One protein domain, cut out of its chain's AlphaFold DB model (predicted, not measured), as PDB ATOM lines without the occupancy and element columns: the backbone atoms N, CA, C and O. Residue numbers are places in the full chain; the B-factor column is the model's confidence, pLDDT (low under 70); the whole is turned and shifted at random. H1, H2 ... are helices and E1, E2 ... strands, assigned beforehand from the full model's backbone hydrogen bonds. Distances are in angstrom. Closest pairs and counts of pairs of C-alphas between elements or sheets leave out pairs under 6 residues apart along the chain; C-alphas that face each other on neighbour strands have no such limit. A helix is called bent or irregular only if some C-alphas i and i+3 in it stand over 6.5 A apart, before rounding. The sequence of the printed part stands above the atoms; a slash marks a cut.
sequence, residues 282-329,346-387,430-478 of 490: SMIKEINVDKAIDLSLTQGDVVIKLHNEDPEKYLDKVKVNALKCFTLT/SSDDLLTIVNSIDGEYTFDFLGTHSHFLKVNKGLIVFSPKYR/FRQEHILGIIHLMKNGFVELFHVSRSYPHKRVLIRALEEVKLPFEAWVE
ATOM      1  N   SER A 282      16.630 -49.931  -8.604       35.12
ATOM      2  CA  SER A 282      16.426 -48.951  -7.551       35.12
ATOM      3  C   SER A 282      14.951 -48.562  -7.533       35.12
ATOM      4  O   SER A 282      14.466 -47.979  -8.495       35.12
ATOM      5  N   MET A 283      14.239 -48.833  -6.431       43.44
ATOM      6  CA  MET A 283      12.871 -48.312  -6.226       43.44
ATOM      7  C   MET A 283      12.847 -46.786  -6.045       43.44
ATOM      8  O   MET A 283      11.789 -46.197  -5.833       43.44
ATOM      9  N   ILE A 284      14.018 -46.146  -6.063       49.91
ATOM     10  CA  ILE A 284      14.177 -44.733  -5.784       49.91
ATOM     11  C   ILE A 284      13.710 -43.941  -7.010       49.91
ATOM     12  O   ILE A 284      14.378 -43.915  -8.042       49.91
ATOM     13  N   LYS A 285      12.532 -43.329  -6.882       63.62
ATOM     14  CA  LYS A 285      11.901 -42.492  -7.912       63.62
ATOM     15  C   LYS A 285      12.354 -41.037  -7.861       63.62
ATOM     16  O   LYS A 285      12.192 -40.337  -8.848       63.62
ATOM     17  N   GLU A 286      12.963 -40.605  -6.762       79.50
ATOM     18  CA  GLU A 286      13.688 -39.339  -6.669       79.50
ATOM     19  C   GLU A 286      15.050 -39.597  -6.033       79.50
ATOM     20  O   GLU A 286      15.134 -40.026  -4.882       79.50
ATOM     21  N   ILE A 287      16.116 -39.360  -6.790       84.12
ATOM     22  CA  ILE A 287      17.483 -39.431  -6.290       84.12
ATOM     23  C   ILE A 287      18.062 -38.033  -6.178       84.12
ATOM     24  O   ILE A 287      17.990 -37.237  -7.109       84.12
ATOM     25  N   ASN A 288      18.689 -37.773  -5.040       88.50
ATOM     26  CA  ASN A 288      19.529 -36.609  -4.844       88.50
ATOM     27  C   ASN A 288      20.983 -37.034  -5.048       88.50
ATOM     28  O   ASN A 288      21.440 -37.984  -4.411       88.50
ATOM     29  N   VAL A 289      21.686 -36.358  -5.949       89.44
ATOM     30  CA  VAL A 289      23.068 -36.668  -6.319       89.44
ATOM     31  C   VAL A 289      23.961 -35.453  -6.117       89.44
ATOM     32  O   VAL A 289      23.610 -34.335  -6.479       89.44
ATOM     33  N   ASP A 290      25.126 -35.679  -5.530       90.50
ATOM     34  CA  ASP A 290      26.184 -34.690  -5.297       90.50
ATOM     35  C   ASP A 290      27.473 -35.025  -6.070       90.50
ATOM     36  O   ASP A 290      28.388 -34.211  -6.154       90.50
ATOM     37  N   LYS A 291      27.550 -36.227  -6.654       90.00
ATOM     38  CA  LYS A 291      28.664 -36.730  -7.465       90.00
ATOM     39  C   LYS A 291      28.198 -37.824  -8.430       90.00
ATOM     40  O   LYS A 291      27.061 -38.288  -8.347       90.00
ATOM     41  N   ALA A 292      29.090 -38.255  -9.321       85.94
ATOM     42  CA  ALA A 292      28.858 -39.414 -10.180       85.94
ATOM     43  C   ALA A 292      28.602 -40.685  -9.349       85.94
ATOM     44  O   ALA A 292      29.250 -40.923  -8.327       85.94
ATOM     45  N   ILE A 293      27.634 -41.494  -9.783       82.00
ATOM     46  CA  ILE A 293      27.195 -42.708  -9.088       82.00
ATOM     47  C   ILE A 293      26.900 -43.825 -10.086       82.00
ATOM     48  O   ILE A 293      26.417 -43.572 -11.187       82.00
ATOM     49  N   ASP A 294      27.138 -45.071  -9.672       79.75
ATOM     50  CA  ASP A 294      26.661 -46.245 -10.400       79.75
ATOM     51  C   ASP A 294      25.233 -46.553  -9.962       79.75
ATOM     52  O   ASP A 294      24.988 -46.983  -8.829       79.75
ATOM     53  N   LEU A 295      24.280 -46.341 -10.864       77.12
ATOM     54  CA  LEU A 295      22.871 -46.558 -10.573       77.12
ATOM     55  C   LEU A 295      22.103 -46.921 -11.836       77.12
ATOM     56  O   LEU A 295      22.278 -46.291 -12.868       77.12
ATOM     57  N   SER A 296      21.215 -47.906 -11.745       73.62
ATOM     58  CA  SER A 296      20.286 -48.234 -12.826       73.62
ATOM     59  C   SER A 296      18.875 -47.852 -12.403       73.62
ATOM     60  O   SER A 296      18.381 -48.320 -11.372       73.62
ATOM     61  N   LEU A 297      18.253 -46.995 -13.201       73.25
ATOM     62  CA  LEU A 297      16.886 -46.525 -13.049       73.25
ATOM     63  C   LEU A 297      16.055 -47.059 -14.213       73.25
ATOM     64  O   LEU A 297      16.546 -47.130 -15.338       73.25
ATOM     65  N   THR A 298      14.806 -47.417 -13.942       68.19
ATOM     66  CA  THR A 298      13.869 -47.887 -14.968       68.19
ATOM     67  C   THR A 298      12.573 -47.092 -14.910       68.19
ATOM     68  O   THR A 298      12.098 -46.705 -13.831       68.19
ATOM     69  N   GLN A 299      12.029 -46.825 -16.092       69.00
ATOM     70  CA  GLN A 299      10.749 -46.171 -16.285       69.00
ATOM     71  C   GLN A 299      10.069 -46.800 -17.502       69.00
ATOM     72  O   GLN A 299      10.332 -46.419 -18.637       69.00
ATOM     73  N   GLY A 300       9.231 -47.799 -17.262       66.56
ATOM     74  CA  GLY A 300       8.678 -48.628 -18.320       66.56
ATOM     75  C   GLY A 300       9.703 -49.593 -18.864       66.56
ATOM     76  O   GLY A 300      10.460 -50.236 -18.142       66.56
ATOM     77  N   ASP A 301       9.714 -49.675 -20.177       62.31
ATOM     78  CA  ASP A 301      10.725 -50.375 -20.943       62.31
ATOM     79  C   ASP A 301      11.959 -49.502 -21.187       62.31
ATOM     80  O   ASP A 301      12.830 -49.908 -21.940       62.31
ATOM     81  N   VAL A 302      12.083 -48.318 -20.581       69.88
ATOM     82  CA  VAL A 302      13.296 -47.499 -20.680       69.88
ATOM     83  C   VAL A 302      14.179 -47.690 -19.455       69.88
ATOM     84  O   VAL A 302      13.752 -47.513 -18.312       69.88
ATOM     85  N   VAL A 303      15.455 -47.987 -19.701       74.25
ATOM     86  CA  VAL A 303      16.506 -47.997 -18.679       74.25
ATOM     87  C   VAL A 303      17.384 -46.774 -18.856       74.25
ATOM     88  O   VAL A 303      17.825 -46.484 -19.966       74.25
ATOM     89  N   ILE A 304      17.692 -46.100 -17.750       84.25
ATOM     90  CA  ILE A 304      18.791 -45.141 -17.652       84.25
ATOM     91  C   ILE A 304      19.788 -45.671 -16.633       84.25
ATOM     92  O   ILE A 304      19.483 -45.819 -15.448       84.25
ATOM     93  N   LYS A 305      21.005 -45.932 -17.091       85.00
ATOM     94  CA  LYS A 305      22.125 -46.342 -16.260       85.00
ATOM     95  C   LYS A 305      23.098 -45.183 -16.108       85.00
ATOM     96  O   LYS A 305      23.706 -44.757 -17.081       85.00
ATOM     97  N   LEU A 306      23.249 -44.702 -14.884       87.81
ATOM     98  CA  LEU A 306      24.295 -43.776 -14.475       87.81
ATOM     99  C   LEU A 306      25.573 -44.555 -14.166       87.81
ATOM    100  O   LEU A 306      25.515 -45.665 -13.625       87.81
ATOM    101  N   HIS A 307      26.709 -43.954 -14.503       87.12
ATOM    102  CA  HIS A 307      28.026 -44.530 -14.288       87.12
ATOM    103  C   HIS A 307      28.866 -43.654 -13.359       87.12
ATOM    104  O   HIS A 307      28.945 -42.437 -13.530       87.12
ATOM    105  N   ASN A 308      29.586 -44.284 -12.434       89.38
ATOM    106  CA  ASN A 308      30.644 -43.647 -11.655       89.38
ATOM    107  C   ASN A 308      31.975 -43.664 -12.428       89.38
ATOM    108  O   ASN A 308      32.992 -44.182 -11.964       89.38
ATOM    109  N   GLU A 309      31.944 -43.161 -13.659       89.69
ATOM    110  CA  GLU A 309      33.125 -43.000 -14.504       89.69
ATOM    111  C   GLU A 309      33.568 -41.535 -14.532       89.69
ATOM    112  O   GLU A 309      32.780 -40.623 -14.294       89.69
ATOM    113  N   ASP A 310      34.845 -41.311 -14.847       91.88
ATOM    114  CA  ASP A 310      35.388 -39.978 -15.109       91.88
ATOM    115  C   ASP A 310      34.637 -39.336 -16.299       91.88
ATOM    116  O   ASP A 310      34.710 -39.879 -17.411       91.88
ATOM    117  N   PRO A 311      33.912 -38.216 -16.097       91.50
ATOM    118  CA  PRO A 311      33.059 -37.633 -17.128       91.50
ATOM    119  C   PRO A 311      33.793 -37.221 -18.399       91.50
ATOM    120  O   PRO A 311      33.240 -37.379 -19.484       91.50
ATOM    121  N   GLU A 312      35.035 -36.750 -18.290       90.56
ATOM    122  CA  GLU A 312      35.804 -36.308 -19.458       90.56
ATOM    123  C   GLU A 312      36.226 -37.517 -20.307       90.56
ATOM    124  O   GLU A 312      36.000 -37.554 -21.516       90.56
ATOM    125  N   LYS A 313      36.703 -38.592 -19.662       90.81
ATOM    126  CA  LYS A 313      37.020 -39.854 -20.358       90.81
ATOM    127  C   LYS A 313      35.785 -40.515 -20.957       90.81
ATOM    128  O   LYS A 313      35.879 -41.197 -21.979       90.81
ATOM    129  N   TYR A 314      34.631 -40.382 -20.308       90.62
ATOM    130  CA  TYR A 314      33.388 -40.918 -20.846       90.62
ATOM    131  C   TYR A 314      32.901 -40.094 -22.041       90.62
ATOM    132  O   TYR A 314      32.474 -40.680 -23.034       90.62
ATOM    133  N   LEU A 315      33.043 -38.765 -22.011       88.81
ATOM    134  CA  LEU A 315      32.746 -37.904 -23.155       88.81
ATOM    135  C   LEU A 315      33.593 -38.283 -24.381       88.81
ATOM    136  O   LEU A 315      33.048 -38.379 -25.479       88.81
ATOM    137  N   ASP A 316      34.874 -38.617 -24.202       88.00
ATOM    138  CA  ASP A 316      35.710 -39.148 -25.290       88.00
ATOM    139  C   ASP A 316      35.139 -40.450 -25.881       88.00
ATOM    140  O   ASP A 316      35.107 -40.630 -27.102       88.00
ATOM    141  N   LYS A 317      34.616 -41.359 -25.042       86.50
ATOM    142  CA  LYS A 317      33.929 -42.575 -25.521       86.50
ATOM    143  C   LYS A 317      32.681 -42.231 -26.330       86.50
ATOM    144  O   LYS A 317      32.444 -42.871 -27.355       86.50
ATOM    145  N   VAL A 318      31.901 -41.240 -25.892       81.69
ATOM    146  CA  VAL A 318      30.704 -40.760 -26.600       81.69
ATOM    147  C   VAL A 318      31.097 -40.187 -27.967       81.69
ATOM    148  O   VAL A 318      30.519 -40.592 -28.972       81.69
ATOM    149  N   LYS A 319      32.136 -39.345 -28.036       78.88
ATOM    150  CA  LYS A 319      32.687 -38.778 -29.283       78.88
ATOM    151  C   LYS A 319      33.141 -39.858 -30.266       78.88
ATOM    152  O   LYS A 319      32.745 -39.862 -31.434       78.88
ATOM    153  N   VAL A 320      33.928 -40.829 -29.793       80.19
ATOM    154  CA  VAL A 320      34.387 -41.968 -30.610       80.19
ATOM    155  C   VAL A 320      33.206 -42.806 -31.102       80.19
ATOM    156  O   VAL A 320      33.212 -43.303 -32.229       80.19
ATOM    157  N   ASN A 321      32.192 -42.988 -30.260       76.81
ATOM    158  CA  ASN A 321      30.985 -43.721 -30.607       76.81
ATOM    159  C   ASN A 321      30.144 -42.986 -31.670       76.81
ATOM    160  O   ASN A 321      29.725 -43.621 -32.637       76.81
ATOM    161  N   ALA A 322      29.982 -41.667 -31.555       69.69
ATOM    162  CA  ALA A 322      29.298 -40.840 -32.547       69.69
ATOM    163  C   ALA A 322      29.965 -40.950 -33.930       69.69
ATOM    164  O   ALA A 322      29.295 -41.210 -34.931       69.69
ATOM    165  N   LEU A 323      31.302 -40.882 -33.971       69.81
ATOM    166  CA  LEU A 323      32.073 -41.049 -35.204       69.81
ATOM    167  C   LEU A 323      31.897 -42.445 -35.824       69.81
ATOM    168  O   LEU A 323      31.774 -42.573 -37.044       69.81
ATOM    169  N   LYS A 324      31.851 -43.503 -35.001       66.56
ATOM    170  CA  LYS A 324      31.592 -44.878 -35.468       66.56
ATOM    171  C   LYS A 324      30.205 -45.016 -36.086       66.56
ATOM    172  O   LYS A 324      30.098 -45.588 -37.167       66.56
ATOM    173  N   CYS A 325      29.174 -44.492 -35.422       64.94
ATOM    174  CA  CYS A 325      27.811 -44.484 -35.946       64.94
ATOM    175  C   CYS A 325      27.764 -43.774 -37.303       64.94
ATOM    176  O   CYS A 325      27.343 -44.381 -38.284       64.94
ATOM    177  N   PHE A 326      28.305 -42.556 -37.379       65.69
ATOM    178  CA  PHE A 326      28.368 -41.771 -38.613       65.69
ATOM    179  C   PHE A 326      29.082 -42.510 -39.756       65.69
ATOM    180  O   PHE A 326      28.548 -42.625 -40.856       65.69
ATOM    181  N   THR A 327      30.258 -43.087 -39.486       60.62
ATOM    182  CA  THR A 327      31.057 -43.819 -40.489       60.62
ATOM    183  C   THR A 327      30.288 -44.991 -41.107       60.62
ATOM    184  O   THR A 327      30.474 -45.311 -42.280       60.62
ATOM    185  N   LEU A 328      29.422 -45.645 -40.335       56.53
ATOM    186  CA  LEU A 328      28.684 -46.825 -40.785       56.53
ATOM    187  C   LEU A 328      27.391 -46.476 -41.502       56.53
ATOM    188  O   LEU A 328      27.047 -47.154 -42.467       56.53
ATOM    189  N   THR A 329      26.738 -45.382 -41.107       54.69
ATOM    190  CA  THR A 329      25.649 -44.783 -41.887       54.69
ATOM    191  C   THR A 329      26.088 -44.483 -43.317       54.69
ATOM    192  O   THR A 329      25.323 -44.670 -44.259       54.69
ATOM    193  N   SER A 346      34.152 -32.822 -37.201       67.44
ATOM    194  CA  SER A 346      34.660 -33.152 -35.874       67.44
ATOM    195  C   SER A 346      33.698 -34.111 -35.165       67.44
ATOM    196  O   SER A 346      32.502 -34.149 -35.451       67.44
ATOM    197  N   SER A 347      34.196 -34.894 -34.206       66.50
ATOM    198  CA  SER A 347      33.319 -35.730 -33.372       66.50
ATOM    199  C   SER A 347      32.289 -34.918 -32.588       66.50
ATOM    200  O   SER A 347      31.275 -35.470 -32.177       66.50
ATOM    201  N   ASP A 348      32.567 -33.633 -32.374       65.94
ATOM    202  CA  ASP A 348      31.750 -32.728 -31.570       65.94
ATOM    203  C   ASP A 348      30.526 -32.258 -32.366       65.94
ATOM    204  O   ASP A 348      29.447 -32.131 -31.792       65.94
ATOM    205  N   ASP A 349      30.650 -32.152 -33.694       63.78
ATOM    206  CA  ASP A 349      29.536 -31.867 -34.613       63.78
ATOM    207  C   ASP A 349      28.526 -33.029 -34.711       63.78
ATOM    208  O   ASP A 349      27.426 -32.866 -35.236       63.78
ATOM    209  N   LEU A 350      28.901 -34.219 -34.224       65.31
ATOM    210  CA  LEU A 350      28.081 -35.435 -34.249       65.31
ATOM    211  C   LEU A 350      27.337 -35.689 -32.928       65.31
ATOM    212  O   LEU A 350      26.651 -36.707 -32.796       65.31
ATOM    213  N   LEU A 351      27.500 -34.808 -31.938       68.81
ATOM    214  CA  LEU A 351      26.842 -34.917 -30.641       68.81
ATOM    215  C   LEU A 351      25.529 -34.139 -30.635       68.81
ATOM    216  O   LEU A 351      25.452 -32.999 -31.086       68.81
ATOM    217  N   THR A 352      24.505 -34.728 -30.030       73.62
ATOM    218  CA  THR A 352      23.282 -34.005 -29.699       73.62
ATOM    219  C   THR A 352      23.485 -33.270 -28.384       73.62
ATOM    220  O   THR A 352      23.872 -33.878 -27.383       73.62
ATOM    221  N   ILE A 353      23.198 -31.969 -28.383       75.94
ATOM    222  CA  ILE A 353      23.313 -31.103 -27.211       75.94
ATOM    223  C   ILE A 353      21.935 -30.545 -26.870       75.94
ATOM    224  O   ILE A 353      21.290 -29.901 -27.695       75.94
ATOM    225  N   VAL A 354      21.501 -30.765 -25.634       75.62
ATOM    226  CA  VAL A 354      20.281 -30.193 -25.065       75.62
ATOM    227  C   VAL A 354      20.673 -29.281 -23.916       75.62
ATOM    228  O   VAL A 354      21.141 -29.756 -22.885       75.62
ATOM    229  N   ASN A 355      20.489 -27.975 -24.094       76.38
ATOM    230  CA  ASN A 355      20.822 -26.965 -23.096       76.38
ATOM    231  C   ASN A 355      19.549 -26.413 -22.442       76.38
ATOM    232  O   ASN A 355      18.699 -25.837 -23.118       76.38
ATOM    233  N   SER A 356      19.442 -26.570 -21.127       85.12
ATOM    234  CA  SER A 356      18.392 -25.990 -20.291       85.12
ATOM    235  C   SER A 356      18.962 -25.290 -19.051       85.12
ATOM    236  O   SER A 356      18.333 -25.251 -17.996       85.12
ATOM    237  N   ILE A 357      20.166 -24.719 -19.149       79.69
ATOM    238  CA  ILE A 357      20.784 -23.964 -18.046       79.69
ATOM    239  C   ILE A 357      19.886 -22.788 -17.618       79.69
ATOM    240  O   ILE A 357      19.628 -22.624 -16.425       79.69
ATOM    241  N   ASP A 358      19.333 -22.053 -18.586       76.62
ATOM    242  CA  ASP A 358      18.502 -20.859 -18.357       76.62
ATOM    243  C   ASP A 358      16.987 -21.134 -18.420       76.62
ATOM    244  O   ASP A 358      16.178 -20.205 -18.453       76.62
ATOM    245  N   GLY A 359      16.568 -22.402 -18.458       73.00
ATOM    246  CA  GLY A 359      15.168 -22.744 -18.689       73.00
ATOM    247  C   GLY A 359      14.806 -24.193 -18.400       73.00
ATOM    248  O   GLY A 359      15.563 -24.967 -17.824       73.00
ATOM    249  N   GLU A 360      13.591 -24.565 -18.770       81.38
ATOM    250  CA  GLU A 360      13.119 -25.941 -18.713       81.38
ATOM    251  C   GLU A 360      12.952 -26.451 -20.141       81.38
ATOM    252  O   GLU A 360      12.385 -25.757 -20.984       81.38
ATOM    253  N   TYR A 361      13.459 -27.649 -20.418       74.31
ATOM    254  CA  TYR A 361      13.355 -28.250 -21.741       74.31
ATOM    255  C   TYR A 361      12.899 -29.697 -21.643       74.31
ATOM    256  O   TYR A 361      13.401 -30.455 -20.816       74.31
ATOM    257  N   THR A 362      11.963 -30.074 -22.507       76.25
ATOM    258  CA  THR A 362      11.389 -31.418 -22.571       76.25
ATOM    259  C   THR A 362      11.570 -31.966 -23.975       76.25
ATOM    260  O   THR A 362      11.232 -31.288 -24.943       76.25
ATOM    261  N   PHE A 363      12.077 -33.190 -24.096       69.56
ATOM    262  CA  PHE A 363      12.330 -33.809 -25.393       69.56
ATOM    263  C   PHE A 363      12.233 -35.332 -25.349       69.56
ATOM    264  O   PHE A 363      12.479 -35.964 -24.322       69.56
ATOM    265  N   ASP A 364      11.878 -35.915 -26.493       70.94
ATOM    266  CA  ASP A 364      11.941 -37.357 -26.713       70.94
ATOM    267  C   ASP A 364      13.390 -37.745 -27.011       70.94
ATOM    268  O   ASP A 364      13.929 -37.490 -28.089       70.94
ATOM    269  N   PHE A 365      14.045 -38.308 -26.006       67.44
ATOM    270  CA  PHE A 365      15.476 -38.583 -26.029       67.44
ATOM    271  C   PHE A 365      15.831 -39.954 -26.623       67.44
ATOM    272  O   PHE A 365      17.006 -40.208 -26.894       67.44
ATOM    273  N   LEU A 366      14.839 -40.826 -26.843       66.81
ATOM    274  CA  LEU A 366      15.018 -42.158 -27.435       66.81
ATOM    275  C   LEU A 366      14.215 -42.360 -28.737       66.81
ATOM    276  O   LEU A 366      14.223 -43.447 -29.312       66.81
ATOM    277  N   GLY A 367      13.508 -41.333 -29.215       61.31
ATOM    278  CA  GLY A 367      12.649 -41.434 -30.397       61.31
ATOM    279  C   GLY A 367      11.504 -42.435 -30.218       61.31
ATOM    280  O   GLY A 367      11.087 -43.073 -31.182       61.31
ATOM    281  N   THR A 368      11.044 -42.630 -28.978       60.25
ATOM    282  CA  THR A 368       9.982 -43.601 -28.643       60.25
ATOM    283  C   THR A 368       8.582 -43.025 -28.832       60.25
ATOM    284  O   THR A 368       7.604 -43.766 -28.809       60.25
ATOM    285  N   HIS A 369       8.476 -41.703 -28.981       63.16
ATOM    286  CA  HIS A 369       7.246 -40.912 -28.990       63.16
ATOM    287  C   HIS A 369       6.396 -41.017 -27.718       63.16
ATOM    288  O   HIS A 369       5.298 -40.464 -27.668       63.16
ATOM    289  N   SER A 370       6.900 -41.689 -26.683       63.28
ATOM    290  CA  SER A 370       6.188 -41.897 -25.428       63.28
ATOM    291  C   SER A 370       7.055 -41.662 -24.191       63.28
ATOM    292  O   SER A 370       6.502 -41.329 -23.151       63.28
ATOM    293  N   HIS A 371       8.385 -41.745 -24.273       72.62
ATOM    294  CA  HIS A 371       9.301 -41.460 -23.164       72.62
ATOM    295  C   HIS A 371      10.039 -40.143 -23.378       72.62
ATOM    296  O   HIS A 371      10.686 -39.929 -24.403       72.62
ATOM    297  N   PHE A 372       9.974 -39.270 -22.379       77.25
ATOM    298  CA  PHE A 372      10.504 -37.919 -22.449       77.25
ATOM    299  C   PHE A 372      11.456 -37.656 -21.290       77.25
ATOM    300  O   PHE A 372      11.205 -38.056 -20.151       77.25
ATOM    301  N   LEU A 373      12.538 -36.938 -21.589       81.62
ATOM    302  CA  LEU A 373      13.364 -36.299 -20.578       81.62
ATOM    303  C   LEU A 373      12.970 -34.839 -20.466       81.62
ATOM    304  O   LEU A 373      12.942 -34.107 -21.455       81.62
ATOM    305  N   LYS A 374      12.722 -34.422 -19.236       84.69
ATOM    306  CA  LYS A 374      12.564 -33.038 -18.837       84.69
ATOM    307  C   LYS A 374      13.788 -32.619 -18.041       84.69
ATOM    308  O   LYS A 374      14.161 -33.285 -17.083       84.69
ATOM    309  N   VAL A 375      14.420 -31.521 -18.428       88.06
ATOM    310  CA  VAL A 375      15.680 -31.050 -17.846       88.06
ATOM    311  C   VAL A 375      15.522 -29.604 -17.420       88.06
ATOM    312  O   VAL A 375      15.058 -28.774 -18.202       88.06
ATOM    313  N   ASN A 376      15.988 -29.275 -16.223       89.38
ATOM    314  CA  ASN A 376      16.059 -27.906 -15.729       89.38
ATOM    315  C   ASN A 376      17.429 -27.632 -15.112       89.38
ATOM    316  O   ASN A 376      17.935 -28.457 -14.348       89.38
ATOM    317  N   LYS A 377      17.997 -26.461 -15.421       89.94
ATOM    318  CA  LYS A 377      19.339 -26.046 -14.989       89.94
ATOM    319  C   LYS A 377      20.389 -27.110 -15.310       89.94
ATOM    320  O   LYS A 377      21.147 -27.537 -14.437       89.94
ATOM    321  N   GLY A 378      20.398 -27.572 -16.556       90.38
ATOM    322  CA  GLY A 378      21.290 -28.639 -16.985       90.38
ATOM    323  C   GLY A 378      21.625 -28.610 -18.468       90.38
ATOM    324  O   GLY A 378      21.015 -27.897 -19.257       90.38
ATOM    325  N   LEU A 379      22.612 -29.411 -18.834       87.56
ATOM    326  CA  LEU A 379      23.093 -29.635 -20.185       87.56
ATOM    327  C   LEU A 379      23.225 -31.145 -20.388       87.56
ATOM    328  O   LEU A 379      23.921 -31.811 -19.626       87.56
ATOM    329  N   ILE A 380      22.579 -31.702 -21.408       85.31
ATOM    330  CA  ILE A 380      22.761 -33.107 -21.788       85.31
ATOM    331  C   ILE A 380      23.491 -33.160 -23.124       85.31
ATOM    332  O   ILE A 380      23.062 -32.539 -24.093       85.31
ATOM    333  N   VAL A 381      24.575 -33.930 -23.174       81.25
ATOM    334  CA  VAL A 381      25.342 -34.207 -24.392       81.25
ATOM    335  C   VAL A 381      25.295 -35.703 -24.654       81.25
ATOM    336  O   VAL A 381      25.707 -36.475 -23.793       81.25
ATOM    337  N   PHE A 382      24.799 -36.145 -25.807       84.81
ATOM    338  CA  PHE A 382      24.659 -37.576 -26.090       84.81
ATOM    339  C   PHE A 382      24.827 -37.925 -27.572       84.81
ATOM    340  O   PHE A 382      24.767 -37.068 -28.448       84.81
ATOM    341  N   SER A 383      25.026 -39.213 -27.855       74.69
ATOM    342  CA  SER A 383      25.012 -39.777 -29.209       74.69
ATOM    343  C   SER A 383      24.339 -41.158 -29.230       74.69
ATOM    344  O   SER A 383      24.325 -41.843 -28.200       74.69
ATOM    345  N   PRO A 384      23.808 -41.613 -30.382       71.94
ATOM    346  CA  PRO A 384      23.313 -42.981 -30.541       71.94
ATOM    347  C   PRO A 384      24.418 -44.004 -30.277       71.94
ATOM    348  O   PRO A 384      25.510 -43.868 -30.826       71.94
ATOM    349  N   LYS A 385      24.165 -45.055 -29.490       71.38
ATOM    350  CA  LYS A 385      25.165 -46.096 -29.210       71.38
ATOM    351  C   LYS A 385      25.333 -47.043 -30.394       71.38
ATOM    352  O   LYS A 385      24.383 -47.676 -30.847       71.38
ATOM    353  N   TYR A 386      26.574 -47.228 -30.829       63.25
ATOM    354  CA  TYR A 386      26.910 -48.170 -31.883       63.25
ATOM    355  C   TYR A 386      26.662 -49.629 -31.461       63.25
ATOM    356  O   TYR A 386      27.218 -50.108 -30.467       63.25
ATOM    357  N   ARG A 387      25.876 -50.364 -32.261       57.62
ATOM    358  CA  ARG A 387      25.590 -51.800 -32.095       57.62
ATOM    359  C   ARG A 387      25.618 -52.571 -33.424       57.62
ATOM    360  O   ARG A 387      24.608 -53.133 -33.831       57.62
ATOM    361  N   PHE A 430      17.404 -45.498 -38.502       39.47
ATOM    362  CA  PHE A 430      17.896 -44.870 -37.266       39.47
ATOM    363  C   PHE A 430      16.757 -44.571 -36.290       39.47
ATOM    364  O   PHE A 430      16.390 -43.418 -36.085       39.47
ATOM    365  N   ARG A 431      16.196 -45.599 -35.647       44.50
ATOM    366  CA  ARG A 431      15.484 -45.357 -34.386       44.50
ATOM    367  C   ARG A 431      16.516 -45.209 -33.273       44.50
ATOM    368  O   ARG A 431      17.325 -46.110 -33.055       44.50
ATOM    369  N   GLN A 432      16.522 -44.060 -32.599       53.94
ATOM    370  CA  GLN A 432      17.471 -43.727 -31.533       53.94
ATOM    371  C   GLN A 432      17.124 -44.449 -30.217       53.94
ATOM    372  O   GLN A 432      17.042 -43.842 -29.162       53.94
ATOM    373  N   GLU A 433      16.943 -45.765 -30.246       65.19
ATOM    374  CA  GLU A 433      16.455 -46.541 -29.092       65.19
ATOM    375  C   GLU A 433      17.567 -46.900 -28.089       65.19
ATOM    376  O   GLU A 433      17.340 -47.635 -27.126       65.19
ATOM    377  N   HIS A 434      18.788 -46.402 -28.318       73.62
ATOM    378  CA  HIS A 434      19.928 -46.543 -27.420       73.62
ATOM    379  C   HIS A 434      20.923 -45.395 -27.590       73.62
ATOM    380  O   HIS A 434      21.450 -45.181 -28.684       73.62
ATOM    381  N   ILE A 435      21.247 -44.708 -26.499       78.00
ATOM    382  CA  ILE A 435      22.214 -43.614 -26.453       78.00
ATOM    383  C   ILE A 435      23.249 -43.765 -25.335       78.00
ATOM    384  O   ILE A 435      23.029 -44.445 -24.332       78.00
ATOM    385  N   LEU A 436      24.370 -43.071 -25.515       85.81
ATOM    386  CA  LEU A 436      25.382 -42.799 -24.495       85.81
ATOM    387  C   LEU A 436      25.554 -41.288 -24.375       85.81
ATOM    388  O   LEU A 436      25.555 -40.598 -25.397       85.81
ATOM    389  N   GLY A 437      25.768 -40.775 -23.168       91.00
ATOM    390  CA  GLY A 437      25.971 -39.345 -22.979       91.00
ATOM    391  C   GLY A 437      26.468 -38.933 -21.601       91.00
ATOM    392  O   GLY A 437      26.808 -39.759 -20.758       91.00
ATOM    393  N   ILE A 438      26.495 -37.621 -21.391       94.75
ATOM    394  CA  ILE A 438      26.753 -36.947 -20.122       94.75
ATOM    395  C   ILE A 438      25.544 -36.065 -19.804       94.75
ATOM    396  O   ILE A 438      25.123 -35.265 -20.638       94.75
ATOM    397  N   ILE A 439      25.012 -36.187 -18.590       95.00
ATOM    398  CA  ILE A 439      24.069 -35.238 -17.995       95.00
ATOM    399  C   ILE A 439      24.872 -34.323 -17.068       95.00
ATOM    400  O   ILE A 439      25.367 -34.765 -16.036       95.00
ATOM    401  N   HIS A 440      25.012 -33.051 -17.408       95.31
ATOM    402  CA  HIS A 440      25.587 -32.025 -16.542       95.31
ATOM    403  C   HIS A 440      24.452 -31.239 -15.892       95.31
ATOM    404  O   HIS A 440      23.687 -30.568 -16.574       95.31
ATOM    405  N   LEU A 441      24.309 -31.343 -14.576       96.12
ATOM    406  CA  LEU A 441      23.325 -30.592 -13.806       96.12
ATOM    407  C   LEU A 441      24.027 -29.538 -12.963       96.12
ATOM    408  O   LEU A 441      24.979 -29.843 -12.246       96.12
ATOM    409  N   MET A 442      23.521 -28.310 -13.011       95.88
ATOM    410  CA  MET A 442      23.911 -27.262 -12.074       95.88
ATOM    411  C   MET A 442      23.312 -27.551 -10.695       95.88
ATOM    412  O   MET A 442      22.376 -28.341 -10.555       95.88
ATOM    413  N   LYS A 443      23.798 -26.855  -9.664       95.00
ATOM    414  CA  LYS A 443      23.224 -26.926  -8.315       95.00
ATOM    415  C   LYS A 443      21.707 -26.686  -8.328       95.00
ATOM    416  O   LYS A 443      21.233 -25.680  -8.863       95.00
ATOM    417  N   ASN A 444      20.956 -27.586  -7.691       92.31
ATOM    418  CA  ASN A 444      19.487 -27.651  -7.676       92.31
ATOM    419  C   ASN A 444      18.824 -27.926  -9.040       92.31
ATOM    420  O   ASN A 444      17.599 -27.833  -9.142       92.31
ATOM    421  N   GLY A 445      19.599 -28.246 -10.077       94.19
ATOM    422  CA  GLY A 445      19.087 -28.709 -11.363       94.19
ATOM    423  C   GLY A 445      18.550 -30.132 -11.289       94.19
ATOM    424  O   GLY A 445      18.822 -30.871 -10.336       94.19
ATOM    425  N   PHE A 446      17.756 -30.521 -12.283       94.62
ATOM    426  CA  PHE A 446      17.184 -31.861 -12.330       94.62
ATOM    427  C   PHE A 446      16.989 -32.402 -13.746       94.62
ATOM    428  O   PHE A 446      16.829 -31.649 -14.707       94.62
ATOM    429  N   VAL A 447      16.950 -33.732 -13.831       93.38
ATOM    430  CA  VAL A 447      16.422 -34.499 -14.961       93.38
ATOM    431  C   VAL A 447      15.252 -35.341 -14.469       93.38
ATOM    432  O   VAL A 447      15.394 -36.102 -13.518       93.38
ATOM    433  N   GLU A 448      14.105 -35.228 -15.122       90.38
ATOM    434  CA  GLU A 448      12.923 -36.049 -14.895       90.38
ATOM    435  C   GLU A 448      12.653 -36.891 -16.147       90.38
ATOM    436  O   GLU A 448      12.422 -36.360 -17.231       90.38
ATOM    437  N   LEU A 449      12.680 -38.210 -15.992       86.06
ATOM    438  CA  LEU A 449      12.240 -39.173 -16.989       86.06
ATOM    439  C   LEU A 449      10.767 -39.508 -16.729       86.06
ATOM    440  O   LEU A 449      10.399 -39.944 -15.631       86.06
ATOM    441  N   PHE A 450       9.922 -39.291 -17.732       77.00
ATOM    442  CA  PHE A 450       8.488 -39.537 -17.638       77.00
ATOM    443  C   PHE A 450       7.909 -40.078 -18.952       77.00
ATOM    444  O   PHE A 450       8.472 -39.906 -20.031       77.00
ATOM    445  N   HIS A 451       6.758 -40.744 -18.843       72.81
ATOM    446  CA  HIS A 451       6.089 -41.420 -19.946       72.81
ATOM    447  C   HIS A 451       4.764 -40.727 -20.215       72.81
ATOM    448  O   HIS A 451       3.943 -40.573 -19.309       72.81
ATOM    449  N   VAL A 452       4.565 -40.329 -21.462       61.84
ATOM    450  CA  VAL A 452       3.334 -39.742 -21.970       61.84
ATOM    451  C   VAL A 452       2.609 -40.829 -22.754       61.84
ATOM    452  O   VAL A 452       2.789 -40.984 -23.958       61.84
ATOM    453  N   SER A 453       1.784 -41.608 -22.058       53.91
ATOM    454  CA  SER A 453       0.812 -42.501 -22.687       53.91
ATOM    455  C   SER A 453      -0.518 -42.403 -21.969       53.91
ATOM    456  O   SER A 453      -0.572 -42.481 -20.743       53.91
ATOM    457  N   ARG A 454      -1.584 -42.274 -22.765       41.38
ATOM    458  CA  ARG A 454      -2.970 -42.197 -22.289       41.38
ATOM    459  C   ARG A 454      -3.432 -43.489 -21.628       41.38
ATOM    460  O   ARG A 454      -4.252 -43.454 -20.733       41.38
ATOM    461  N   SER A 455      -2.914 -44.630 -22.070       38.22
ATOM    462  CA  SER A 455      -3.357 -45.937 -21.586       38.22
ATOM    463  C   SER A 455      -2.532 -46.459 -20.410       38.22
ATOM    464  O   SER A 455      -2.974 -47.388 -19.742       38.22
ATOM    465  N   TYR A 456      -1.337 -45.900 -20.158       49.19
ATOM    466  CA  TYR A 456      -0.330 -46.529 -19.296       49.19
ATOM    467  C   TYR A 456       0.679 -45.533 -18.681       49.19
ATOM    468  O   TYR A 456       1.825 -45.442 -19.144       49.19
ATOM    469  N   PRO A 457       0.316 -44.787 -17.623       46.06
ATOM    470  CA  PRO A 457       1.259 -43.911 -16.935       46.06
ATOM    471  C   PRO A 457       2.284 -44.735 -16.137       46.06
ATOM    472  O   PRO A 457       1.931 -45.562 -15.296       46.06
ATOM    473  N   HIS A 458       3.577 -44.524 -16.393       61.41
ATOM    474  CA  HIS A 458       4.650 -45.060 -15.544       61.41
ATOM    475  C   HIS A 458       5.040 -44.017 -14.502       61.41
ATOM    476  O   HIS A 458       5.056 -42.818 -14.796       61.41
ATOM    477  N   LYS A 459       5.424 -44.466 -13.302       62.06
ATOM    478  CA  LYS A 459       6.025 -43.579 -12.302       62.06
ATOM    479  C   LYS A 459       7.215 -42.830 -12.883       62.06
ATOM    480  O   LYS A 459       8.087 -43.432 -13.506       62.06
ATOM    481  N   ARG A 460       7.254 -41.531 -12.614       78.38
ATOM    482  CA  ARG A 460       8.349 -40.656 -13.020       78.38
ATOM    483  C   ARG A 460       9.616 -40.999 -12.246       78.38
ATOM    484  O   ARG A 460       9.549 -41.460 -11.106       78.38
ATOM    485  N   VAL A 461      10.757 -40.779 -12.881       82.94
ATOM    486  CA  VAL A 461      12.078 -40.935 -12.276       82.94
ATOM    487  C   VAL A 461      12.755 -39.576 -12.292       82.94
ATOM    488  O   VAL A 461      12.986 -39.014 -13.354       82.94
ATOM    489  N   LEU A 462      13.078 -39.055 -11.118       87.88
ATOM    490  CA  LEU A 462      13.664 -37.743 -10.917       87.88
ATOM    491  C   LEU A 462      15.093 -37.875 -10.389       87.88
ATOM    492  O   LEU A 462      15.348 -38.547  -9.393       87.88
ATOM    493  N   ILE A 463      16.024 -37.203 -11.052       92.88
ATOM    494  CA  ILE A 463      17.422 -37.060 -10.659       92.88
ATOM    495  C   ILE A 463      17.641 -35.589 -10.347       92.88
ATOM    496  O   ILE A 463      17.556 -34.757 -11.245       92.88
ATOM    497  N   ARG A 464      17.924 -35.259  -9.090       93.81
ATOM    498  CA  ARG A 464      18.150 -33.890  -8.628       93.81
ATOM    499  C   ARG A 464      19.585 -33.721  -8.158       93.81
ATOM    500  O   ARG A 464      20.092 -34.514  -7.372       93.81
ATOM    501  N   ALA A 465      20.228 -32.660  -8.618       94.50
ATOM    502  CA  ALA A 465      21.590 -32.320  -8.254       94.50
ATOM    503  C   ALA A 465      21.617 -31.447  -6.990       94.50
ATOM    504  O   ALA A 465      21.057 -30.350  -6.974       94.50
ATOM    505  N   LEU A 466      22.263 -31.927  -5.926       92.94
ATOM    506  CA  LEU A 466      22.494 -31.157  -4.697       92.94
ATOM    507  C   LEU A 466      23.632 -30.143  -4.863       92.94
ATOM    508  O   LEU A 466      23.602 -29.070  -4.267       92.94
ATOM    509  N   GLU A 467      24.602 -30.479  -5.708       94.31
ATOM    510  CA  GLU A 467      25.716 -29.639  -6.142       94.31
ATOM    511  C   GLU A 467      25.876 -29.774  -7.659       94.31
ATOM    512  O   GLU A 467      25.231 -30.620  -8.276       94.31
ATOM    513  N   GLU A 468      26.710 -28.941  -8.280       95.94
ATOM    514  CA  GLU A 468      27.015 -29.102  -9.704       95.94
ATOM    515  C   GLU A 468      27.673 -30.465  -9.970       95.94
ATOM    516  O   GLU A 468      28.669 -30.823  -9.339       95.94
ATOM    517  N   VAL A 469      27.113 -31.237 -10.903       95.81
ATOM    518  CA  VAL A 469      27.519 -32.624 -11.143       95.81
ATOM    519  C   VAL A 469      27.443 -32.990 -12.622       95.81
ATOM    520  O   VAL A 469      26.499 -32.637 -13.325       95.81
ATOM    521  N   LYS A 470      28.436 -33.749 -13.093       96.50
ATOM    522  CA  LYS A 470      28.434 -34.407 -14.405       96.50
ATOM    523  C   LYS A 470      28.215 -35.905 -14.204       96.50
ATOM    524  O   LYS A 470      28.986 -36.557 -13.505       96.50
ATOM    525  N   LEU A 471      27.162 -36.439 -14.812       94.94
ATOM    526  CA  LEU A 471      26.707 -37.819 -14.687       94.94
ATOM    527  C   LEU A 471      26.822 -38.508 -16.052       94.94
ATOM    528  O   LEU A 471      25.984 -38.279 -16.929       94.94
ATOM    529  N   PRO A 472      27.843 -39.345 -16.262       96.31
ATOM    530  CA  PRO A 472      27.879 -40.206 -17.428       96.31
ATOM    531  C   PRO A 472      26.720 -41.197 -17.400       96.31
ATOM    532  O   PRO A 472      26.405 -41.761 -16.347       96.31
ATOM    533  N   PHE A 473      26.084 -41.412 -18.547       93.31
ATOM    534  CA  PHE A 473      24.917 -42.274 -18.636       93.31
ATOM    535  C   PHE A 473      24.834 -43.062 -19.947       93.31
ATOM    536  O   PHE A 473      25.298 -42.635 -21.005       93.31
ATOM    537  N   GLU A 474      24.165 -44.204 -19.860       88.81
ATOM    538  CA  GLU A 474      23.700 -45.021 -20.974       88.81
ATOM    539  C   GLU A 474      22.186 -45.182 -20.835       88.81
ATOM    540  O   GLU A 474      21.698 -45.462 -19.740       88.81
ATOM    541  N   ALA A 475      21.431 -45.003 -21.917       82.31
ATOM    542  CA  ALA A 475      19.984 -45.181 -21.885       82.31
ATOM    543  C   ALA A 475      19.482 -45.957 -23.094       82.31
ATOM    544  O   ALA A 475      19.941 -45.724 -24.210       82.31
ATOM    545  N   TRP A 476      18.547 -46.878 -22.881       72.44
ATOM    546  CA  TRP A 476      18.023 -47.734 -23.941       72.44
ATOM    547  C   TRP A 476      16.611 -48.222 -23.648       72.44
ATOM    548  O   TRP A 476      16.190 -48.287 -22.493       72.44
ATOM    549  N   VAL A 477      15.921 -48.637 -24.709       60.81
ATOM    550  CA  VAL A 477      14.684 -49.415 -24.615       60.81
ATOM    551  C   VAL A 477      15.033 -50.886 -24.360       60.81
ATOM    552  O   VAL A 477      15.827 -51.485 -25.082       60.81
ATOM    553  N   GLU A 478      14.482 -51.502 -23.320       53.38
ATOM    554  CA  GLU A 478      14.853 -52.823 -22.816       53.38
ATOM    555  C   GLU A 478      14.653 -53.955 -23.832       53.38
ATOM    556  O   GLU A 478      15.431 -54.913 -23.820       53.38
TER     557      GLU A 478
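What this domain is: This is residues 282 to 329, 346 to 387 and 430 to 478 of the 490 residues of an uncharacterized protein of Sulfolobus sp. F3 (UniProt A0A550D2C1). One strongly twisted sheet of nine strands is folded back on itself along its long, sharply bent strands E6 and E7, making two leaves partly face to face. E5, E8 and E1 extend the leaf with the first part of E6 and the last part of E7; E4, E9, E3 and E2 extend the other leaf, and the helix H1 covers the outside of that second leaf. The printed part has 139 residues with one named helix and nine named strands, in the order E1 E2 E3 H1 E4 E5 E6 E7 E8 E9. The branched sheet is mixed, with E1 and E8 its parallel pair and its other neighbour pairs antiparallel; the class is mixed, helices and strands. The whole is compact and rounded, with a radius of gyration of the C-alphas of 14.2 A and spans of 38 by 36 by 28 A.

How they stand to each other: E1, residues 286 to 289, is an edge strand and the parallel neighbour of E8, residues 461 to 465, with N 287 and O 462 2.8 A apart, within hydrogen-bond range. E2, residues 295 to 299, is apart from E1 and forms a hairpin with E3, residues 302 to 306, where N 297 and O 304 are 2.8 A apart. On the other side of E3 is antiparallel E9, residues 469 to 477, with N 305 and O 474 2.8 A apart. E7, residues 434 to 451, bends by 169 degrees at residue 437 and has staggered pairing: its residues 434 to 441 pair with E9, with N 437 and O 473 2.9 A apart, and its residues 446 to 449 pair with E8, with N 447 and O 463 2.8 A apart. E7 and E8 are a hairpin, while E8 and E9 meet only through their link. On the other side of E7 from E8 and E9 is E6, residues 371 to 384, antiparallel to E7, with N 374 and O 448 2.8 A apart and N 381 and O 438 2.9 A apart. E6 bends by 139 degrees at residue 381. E4, residues 352 to 355, and E5, residues 360 to 363, lie on one side of E6 and E7 on the other side; N 354 and O 380 are 2.8 A apart, as are N 375 and O 361. Away from the pairings, the closest C-alphas of E2 and E8 are those of Gln 299 and Val 461, 6.7 A apart. H1, residues 311 to 329, is on the sheet at a height over the sheet of 8.3 A, over E6 and E7 and only just over E9, on which 3 of its C-alphas fall. It runs along the strands, only just, at 29.7 degrees to E6 on the local plane. Its closest C-alphas to E6 are those of Ala 322 and Ser 383, 5.5 A, and to E7 those of Val 318 and Leu 436, 6.1 A. Every O i to N i+4 pair in H1 is within hydrogen-bond range.

Where its parts are: E1 begins at C-alpha 286 (13.688, -39.339, -6.669) and is 9.8 A long; E2 is 13.4 A and E3 13.2 A. H1 runs 26.8 A from C-alpha 311 (33.059, -37.633, -17.128). E4 is 10.0 A, E5 10.4 A and E8 13.4 A. From first to last C-alpha, bent E6 measures 15.9 A and bent E7 16.5 A. E9 measures 25.1 A and ends at C-alpha 477 (14.684, -49.415, -24.615).

The domain as a whole: The two farthest C-alphas, of Ser 346 and Ser 455, are 42.6 A apart. Residues 330 to 345 are not printed, with 15.9 A between C-alphas 329 and 346; residues 388 to 429 are not printed, with 11.6 A between C-alphas 387 and 430. Of the links that are printed whole, none is long. The mean pLDDT of the printed part is 76.6, and 46 residues are under 70, among them 282 to 285, 322 to 329 and 452 to 459.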